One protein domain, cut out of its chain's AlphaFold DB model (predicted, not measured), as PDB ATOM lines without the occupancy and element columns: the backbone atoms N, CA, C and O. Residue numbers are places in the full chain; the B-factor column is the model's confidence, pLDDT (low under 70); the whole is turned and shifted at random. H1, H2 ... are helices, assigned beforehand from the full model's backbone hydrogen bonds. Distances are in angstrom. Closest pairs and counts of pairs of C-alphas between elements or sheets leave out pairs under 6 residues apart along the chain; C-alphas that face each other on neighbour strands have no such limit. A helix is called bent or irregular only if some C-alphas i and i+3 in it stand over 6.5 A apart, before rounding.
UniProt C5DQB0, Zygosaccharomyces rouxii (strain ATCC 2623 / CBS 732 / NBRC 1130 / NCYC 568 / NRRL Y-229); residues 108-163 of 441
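What this domain is: This is residues 108 to 163 of the 441 residues of a protein of Zygosaccharomyces rouxii (strain ATCC 2623 / CBS 732 / NBRC 1130 / NCYC 568 / NRRL Y-229) (UniProt C5DQB0). A long bent helix, H1, and a straighter one, H2, meet near their ends as a V. Residues 108 to 133 and 151 to 163 stick out as its limbs. The printed part has 56 residues with two named helices, H1 then H2, and no named strand: all helix. It is extended, radius of gyration of the C-alphas 16.8 A, and flat, spanning 54 by 28 by 11 A.

How they stand to each other: H1, residues 112 to 138, assigned as one helix by its hydrogen bonds, is bent: C-alphas 125 and 128 are 6.9 A apart. Its arms H1a, residues 112 to 125, and H1b, residues 128 to 138, stand at a steep tilt of 45 degrees. H1a is irregular, C-alphas 115 and 118 being 6.6 A apart. H2, residues 143 to 162, touches H1b with residues 145 to 149 alone; the closest C-alphas, of Leu 137 and Asn 146, are 5.4 A apart. They run opposite ways at a steep tilt of 69 degrees, only just short of about perpendicular. H1a and H2 are apart. O i to N i+4 pairs are within hydrogen-bond range throughout H1b, 8 of 10 in H1a and 15 of 16 in H2.

Where its parts are: H1a, 19.9 A long, begins at C-alpha 112 (0.861, -12.282, 45.290); H1b measures 15.0 A. H2, 28.0 A, ends at C-alpha 162 (-27.887, -15.016, 56.944).

The domain as a whole: The two farthest C-alphas, of Glu 108 and Lys 144, are 55.1 A apart. The printed part has no cut, and its one link, before H2, is tight. Residues 108 to 113 and 115 have pLDDT under 70.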
ATOM      1  N   GLU A 108      12.012  -9.032  48.767       54.66
ATOM      2  CA  GLU A 108      11.186 -10.012  48.078       54.66
ATOM      3  C   GLU A 108       9.826 -10.166  48.777       54.66
ATOM      4  O   GLU A 108       9.527 -11.186  49.402       54.66
ATOM      5  N   CYS A 109       8.950  -9.172  48.607       53.66
ATOM      6  CA  CYS A 109       7.516  -9.410  48.729       53.66
ATOM      7  C   CYS A 109       7.151 -10.591  47.805       53.66
ATOM      8  O   CYS A 109       7.350 -10.476  46.589       53.66
ATOM      9  N   PRO A 110       6.622 -11.721  48.318       58.31
ATOM     10  CA  PRO A 110       6.231 -12.837  47.464       58.31
ATOM     11  C   PRO A 110       5.191 -12.355  46.451       58.31
ATOM     12  O   PRO A 110       4.347 -11.519  46.776       58.31
ATOM     13  N   ASN A 111       5.252 -12.864  45.215       60.97
ATOM     14  CA  ASN A 111       4.525 -12.298  44.072       60.97
ATOM     15  C   ASN A 111       3.015 -12.636  44.066       60.97
ATOM     16  O   ASN A 111       2.470 -13.201  43.115       60.97
ATOM     17  N   VAL A 112       2.322 -12.248  45.140       62.84
ATOM     18  CA  VAL A 112       0.861 -12.282  45.290       62.84
ATOM     19  C   VAL A 112       0.179 -11.521  44.157       62.84
ATOM     20  O   VAL A 112      -0.864 -11.951  43.679       62.84
ATOM     21  N   VAL A 113       0.814 -10.453  43.664       64.88
ATOM     22  CA  VAL A 113       0.366  -9.646  42.521       64.88
ATOM     23  C   VAL A 113       0.237 -10.504  41.257       64.88
ATOM     24  O   VAL A 113      -0.794 -10.445  40.593       64.88
ATOM     25  N   GLY A 114       1.227 -11.344  40.949       72.38
ATOM     26  CA  GLY A 114       1.207 -12.257  39.802       72.38
ATOM     27  C   GLY A 114       0.170 -13.379  39.914       72.38
ATOM     28  O   GLY A 114      -0.342 -13.832  38.893       72.38
ATOM     29  N   CYS A 115      -0.198 -13.790  41.131       66.50
ATOM     30  CA  CYS A 115      -1.269 -14.768  41.351       66.50
ATOM     31  C   CYS A 115      -2.672 -14.131  41.342       66.50
ATOM     32  O   CYS A 115      -3.627 -14.749  40.869       66.50
ATOM     33  N   LEU A 116      -2.816 -12.909  41.867       74.56
ATOM     34  CA  LEU A 116      -4.100 -12.209  41.940       74.56
ATOM     35  C   LEU A 116      -4.488 -11.578  40.603       74.56
ATOM     36  O   LEU A 116      -5.638 -11.748  40.207       74.56
ATOM     37  N   ARG A 117      -3.560 -10.920  39.885       76.75
ATOM     38  CA  ARG A 117      -3.828 -10.272  38.584       76.75
ATOM     39  C   ARG A 117      -4.673 -11.144  37.644       76.75
ATOM     40  O   ARG A 117      -5.794 -10.736  37.381       76.75
ATOM     41  N   PRO A 118      -4.271 -12.357  37.213       80.31
ATOM     42  CA  PRO A 118      -5.059 -13.137  36.249       80.31
ATOM     43  C   PRO A 118      -6.474 -13.507  36.733       80.31
ATOM     44  O   PRO A 118      -7.364 -13.712  35.912       80.31
ATOM     45  N   ARG A 119      -6.716 -13.571  38.052       75.06
ATOM     46  CA  ARG A 119      -8.057 -13.795  38.620       75.06
ATOM     47  C   ARG A 119      -8.867 -12.502  38.762       75.06
ATOM     48  O   ARG A 119     -10.087 -12.548  38.631       75.06
ATOM     49  N   ILE A 120      -8.202 -11.376  39.012       83.50
ATOM     50  CA  ILE A 120      -8.810 -10.042  39.035       83.50
ATOM     51  C   ILE A 120      -9.185  -9.621  37.609       83.50
ATOM     52  O   ILE A 120     -10.337  -9.268  37.400       83.50
ATOM     53  N   GLU A 121      -8.289  -9.750  36.625       82.56
ATOM     54  CA  GLU A 121      -8.561  -9.413  35.217       82.56
ATOM     55  C   GLU A 121      -9.755 -10.206  34.658       82.56
ATOM     56  O   GLU A 121     -10.651  -9.627  34.048       82.56
ATOM     57  N   GLU A 122      -9.839 -11.518  34.913       80.75
ATOM     58  CA  GLU A 122     -10.989 -12.326  34.478       80.75
ATOM     59  C   GLU A 122     -12.295 -11.887  35.166       80.75
ATOM     60  O   GLU A 122     -13.342 -11.843  34.521       80.75
ATOM     61  N   LEU A 123     -12.258 -11.497  36.447       82.75
ATOM     62  CA  LEU A 123     -13.433 -10.955  37.140       82.75
ATOM     63  C   LEU A 123     -13.844  -9.584  36.574       82.75
ATOM     64  O   LEU A 123     -15.026  -9.363  36.303       82.75
ATOM     65  N   LEU A 124     -12.875  -8.693  36.340       83.94
ATOM     66  CA  LEU A 124     -13.061  -7.389  35.695       83.94
ATOM     67  C   LEU A 124     -13.613  -7.536  34.272       83.94
ATOM     68  O   LEU A 124     -14.440  -6.728  33.868       83.94
ATOM     69  N   ARG A 125     -13.248  -8.591  33.538       84.38
ATOM     70  CA  ARG A 125     -13.778  -8.876  32.196       84.38
ATOM     71  C   ARG A 125     -15.277  -9.200  32.198       84.38
ATOM     72  O   ARG A 125     -15.982  -8.828  31.261       84.38
ATOM     73  N   HIS A 126     -15.790  -9.860  33.242       83.62
ATOM     74  CA  HIS A 126     -17.234 -10.124  33.381       83.62
ATOM     75  C   HIS A 126     -18.004  -8.966  34.027       83.62
ATOM     76  O   HIS A 126     -19.203  -8.820  33.776       83.62
ATOM     77  N   LEU A 127     -17.345  -8.130  34.837       86.19
ATOM     78  CA  LEU A 127     -17.998  -7.098  35.649       86.19
ATOM     79  C   LEU A 127     -18.857  -6.098  34.834       86.19
ATOM     80  O   LEU A 127     -20.014  -5.911  35.219       86.19
ATOM     81  N   PRO A 128     -18.423  -5.556  33.671       85.56
ATOM     82  CA  PRO A 128     -19.268  -4.725  32.807       85.56
ATOM     83  C   PRO A 128     -20.530  -5.435  32.304       85.56
ATOM     84  O   PRO A 128     -21.583  -4.815  32.174       85.56
ATOM     85  N   THR A 129     -20.466  -6.752  32.066       82.44
ATOM     86  CA  THR A 129     -21.633  -7.541  31.628       82.44
ATOM     87  C   THR A 129     -22.653  -7.696  32.756       82.44
ATOM     88  O   THR A 129     -23.861  -7.676  32.503       82.44
ATOM     89  N   TYR A 130     -22.199  -7.823  34.006       83.69
ATOM     90  CA  TYR A 130     -23.088  -7.789  35.169       83.69
ATOM     91  C   TYR A 130     -23.638  -6.380  35.418       83.69
ATOM     92  O   TYR A 130     -24.837  -6.241  35.635       83.69
ATOM     93  N   GLN A 131     -22.810  -5.337  35.311       84.19
ATOM     94  CA  GLN A 131     -23.221  -3.938  35.473       84.19
ATOM     95  C   GLN A 131     -24.277  -3.517  34.439       84.19
ATOM     96  O   GLN A 131     -25.271  -2.894  34.806       84.19
ATOM     97  N   ALA A 132     -24.117  -3.906  33.170       82.12
ATOM     98  CA  ALA A 132     -25.109  -3.659  32.123       82.12
ATOM     99  C   ALA A 132     -26.453  -4.339  32.440       82.12
ATOM    100  O   ALA A 132     -27.499  -3.699  32.373       82.12
ATOM    101  N   LYS A 133     -26.428  -5.606  32.878       80.19
ATOM    102  CA  LYS A 133     -27.641  -6.336  33.286       80.19
ATOM    103  C   LYS A 133     -28.295  -5.718  34.522       80.19
ATOM    104  O   LYS A 133     -29.508  -5.559  34.536       80.19
ATOM    105  N   LEU A 134     -27.512  -5.321  35.527       80.62
ATOM    106  CA  LEU A 134     -28.011  -4.606  36.708       80.62
ATOM    107  C   LEU A 134     -28.655  -3.267  36.324       80.62
ATOM    108  O   LEU A 134     -29.704  -2.931  36.866       80.62
ATOM    109  N   ARG A 135     -28.097  -2.542  35.344       82.88
ATOM    110  CA  ARG A 135     -28.716  -1.328  34.794       82.88
ATOM    111  C   ARG A 135     -30.080  -1.636  34.167       82.88
ATOM    112  O   ARG A 135     -31.051  -1.007  34.565       82.88
ATOM    113  N   THR A 136     -30.190  -2.613  33.264       77.25
ATOM    114  CA  THR A 136     -31.485  -3.010  32.662       77.25
ATOM    115  C   THR A 136     -32.504  -3.491  33.709       77.25
ATOM    116  O   THR A 136     -33.694  -3.201  33.593       77.25
ATOM    117  N   LEU A 137     -32.041  -4.163  34.770       79.88
ATOM    118  CA  LEU A 137     -32.872  -4.572  35.910       79.88
ATOM    119  C   LEU A 137     -33.442  -3.380  36.696       79.88
ATOM    120  O   LEU A 137     -34.605  -3.410  37.094       79.88
ATOM    121  N   VAL A 138     -32.632  -2.341  36.921       75.56
ATOM    122  CA  VAL A 138     -33.029  -1.128  37.660       75.56
ATOM    123  C   VAL A 138     -33.894  -0.193  36.809       75.56
ATOM    124  O   VAL A 138     -34.853   0.374  37.320       75.56
ATOM    125  N   PHE A 139     -33.613  -0.065  35.510       76.12
ATOM    126  CA  PHE A 139     -34.335   0.831  34.592       76.12
ATOM    127  C   PHE A 139     -35.703   0.296  34.113       76.12
ATOM    128  O   PHE A 139     -36.279   0.844  33.180       76.12
ATOM    129  N   ALA A 140     -36.244  -0.743  34.760       70.88
ATOM    130  CA  ALA A 140     -37.607  -1.262  34.578       70.88
ATOM    131  C   ALA A 140     -37.995  -1.788  33.170       70.88
ATOM    132  O   ALA A 140     -39.119  -2.256  33.018       70.88
ATOM    133  N   ASP A 141     -37.059  -1.810  32.215       70.50
ATOM    134  CA  ASP A 141     -37.219  -2.089  30.770       70.50
ATOM    135  C   ASP A 141     -38.143  -3.285  30.436       70.50
ATOM    136  O   ASP A 141     -39.055  -3.181  29.619       70.50
ATOM    137  N   GLU A 142     -38.003  -4.402  31.164       73.75
ATOM    138  CA  GLU A 142     -38.988  -5.492  31.175       73.75
ATOM    139  C   GLU A 142     -39.557  -5.715  32.591       73.75
ATOM    140  O   GLU A 142     -38.996  -6.497  33.370       73.75
ATOM    141  N   PRO A 143     -40.714  -5.124  32.962       75.19
ATOM    142  CA  PRO A 143     -41.213  -5.171  34.342       75.19
ATOM    143  C   PRO A 143     -41.503  -6.602  34.829       75.19
ATOM    144  O   PRO A 143     -41.309  -6.921  36.004       75.19
ATOM    145  N   LYS A 144     -41.885  -7.507  33.915       75.62
ATOM    146  CA  LYS A 144     -42.117  -8.933  34.205       75.62
ATOM    147  C   LYS A 144     -40.831  -9.675  34.583       75.62
ATOM    148  O   LYS A 144     -40.855 -10.510  35.489       75.62
ATOM    149  N   GLN A 145     -39.712  -9.381  33.916       71.31
ATOM    150  CA  GLN A 145     -38.414  -9.965  34.269       71.31
ATOM    151  C   GLN A 145     -37.853  -9.317  35.535       71.31
ATOM    152  O   GLN A 145     -37.339 -10.018  36.406       71.31
ATOM    153  N   ASN A 146     -38.043  -8.007  35.689       82.06
ATOM    154  CA  ASN A 146     -37.493  -7.237  36.799       82.06
ATOM    155  C   ASN A 146     -38.171  -7.557  38.140       82.06
ATOM    156  O   ASN A 146     -37.475  -7.667  39.147       82.06
ATOM    157  N   MET A 147     -39.474  -7.875  38.167       84.06
ATOM    158  CA  MET A 147     -40.122  -8.426  39.369       84.06
ATOM    159  C   MET A 147     -39.515  -9.781  39.783       84.06
ATOM    160  O   MET A 147     -39.224 -10.007  40.959       84.06
ATOM    161  N   LYS A 148     -39.269 -10.683  38.820       85.06
ATOM    162  CA  LYS A 148     -38.637 -11.989  39.082       85.06
ATOM    163  C   LYS A 148     -37.187 -11.830  39.550       85.06
ATOM    164  O   LYS A 148     -36.772 -12.512  40.485       85.06
ATOM    165  N   ALA A 149     -36.430 -10.933  38.923       82.50
ATOM    166  CA  ALA A 149     -35.054 -10.631  39.296       82.50
ATOM    167  C   ALA A 149     -34.966  -9.976  40.683       82.50
ATOM    168  O   ALA A 149     -34.132 -10.384  41.485       82.50
ATOM    169  N   GLY A 150     -35.865  -9.040  41.000       85.12
ATOM    170  CA  GLY A 150     -35.982  -8.419  42.320       85.12
ATOM    171  C   GLY A 150     -36.319  -9.428  43.419       85.12
ATOM    172  O   GLY A 150     -35.702  -9.396  44.478       85.12
ATOM    173  N   LEU A 151     -37.210 -10.390  43.153       87.69
ATOM    174  CA  LEU A 151     -37.512 -11.475  44.092       87.69
ATOM    175  C   LEU A 151     -36.308 -12.411  44.306       87.69
ATOM    176  O   LEU A 151     -35.985 -12.749  45.444       87.69
ATOM    177  N   VAL A 152     -35.608 -12.794  43.231       87.62
ATOM    178  CA  VAL A 152     -34.362 -13.578  43.323       87.62
ATOM    179  C   VAL A 152     -33.289 -12.809  44.096       87.62
ATOM    180  O   VAL A 152     -32.642 -13.393  44.960       87.62
ATOM    181  N   LEU A 153     -33.132 -11.506  43.848       86.25
ATOM    182  CA  LEU A 153     -32.173 -10.649  44.544       86.25
ATOM    183  C   LEU A 153     -32.547 -10.447  46.019       86.25
ATOM    184  O   LEU A 153     -31.659 -10.464  46.864       86.25
ATOM    185  N   TYR A 154     -33.836 -10.334  46.352       87.19
ATOM    186  CA  TYR A 154     -34.326 -10.281  47.732       87.19
ATOM    187  C   TYR A 154     -33.986 -11.564  48.501       87.19
ATOM    188  O   TYR A 154     -33.431 -11.490  49.599       87.19
ATOM    189  N   PHE A 155     -34.250 -12.739  47.916       90.69
ATOM    190  CA  PHE A 155     -33.847 -14.011  48.517       90.69
ATOM    191  C   PHE A 155     -32.324 -14.132  48.616       90.69
ATOM    192  O   PHE A 155     -31.821 -14.491  49.676       90.69
ATOM    193  N   LEU A 156     -31.581 -13.787  47.562       85.12
ATOM    194  CA  LEU A 156     -30.119 -13.850  47.540       85.12
ATOM    195  C   LEU A 156     -29.495 -12.936  48.608       85.12
ATOM    196  O   LEU A 156     -28.633 -13.377  49.363       85.12
ATOM    197  N   HIS A 157     -29.990 -11.703  48.742       84.38
ATOM    198  CA  HIS A 157     -29.628 -10.779  49.817       84.38
ATOM    199  C   HIS A 157     -29.969 -11.353  51.198       84.38
ATOM    200  O   HIS A 157     -29.126 -11.322  52.092       84.38
ATOM    201  N   LYS A 158     -31.164 -11.934  51.381       85.19
ATOM    202  CA  LYS A 158     -31.555 -12.573  52.649       85.19
ATOM    203  C   LYS A 158     -30.644 -13.762  52.991       85.19
ATOM    204  O   LYS A 158     -30.258 -13.894  54.149       85.19
ATOM    205  N   PHE A 159     -30.238 -14.565  52.003       82.62
ATOM    206  CA  PHE A 159     -29.267 -15.649  52.178       82.62
ATOM    207  C   PHE A 159     -27.867 -15.128  52.528       82.62
ATOM    208  O   PHE A 159     -27.290 -15.611  53.495       82.62
ATOM    209  N   PHE A 160     -27.326 -14.126  51.826       78.25
ATOM    210  CA  PHE A 160     -26.020 -13.542  52.175       78.25
ATOM    211  C   PHE A 160     -26.027 -12.839  53.541       78.25
ATOM    212  O   PHE A 160     -25.065 -12.955  54.292       78.25
ATOM    213  N   SER A 161     -27.129 -12.177  53.905       79.19
ATOM    214  CA  SER A 161     -27.339 -11.593  55.237       79.19
ATOM    215  C   SER A 161     -27.372 -12.663  56.344       79.19
ATOM    216  O   SER A 161     -26.881 -12.428  57.448       79.19
ATOM    217  N   TRP A 162     -27.890 -13.859  56.042       75.06
ATOM    218  CA  TRP A 162     -27.887 -15.016  56.944       75.06
ATOM    219  C   TRP A 162     -26.514 -15.716  57.011       75.06
ATOM    220  O   TRP A 162     -26.075 -16.129  58.088       75.06
ATOM    221  N   PHE A 163     -25.787 -15.775  55.891       76.62
ATOM    222  CA  PHE A 163     -24.403 -16.254  55.779       76.62
ATOM    223  C   PHE A 163     -23.365 -15.195  56.194       76.62
ATOM    224  O   PHE A 163     -22.421 -14.876  55.471       76.62
TER     225      PHE A 163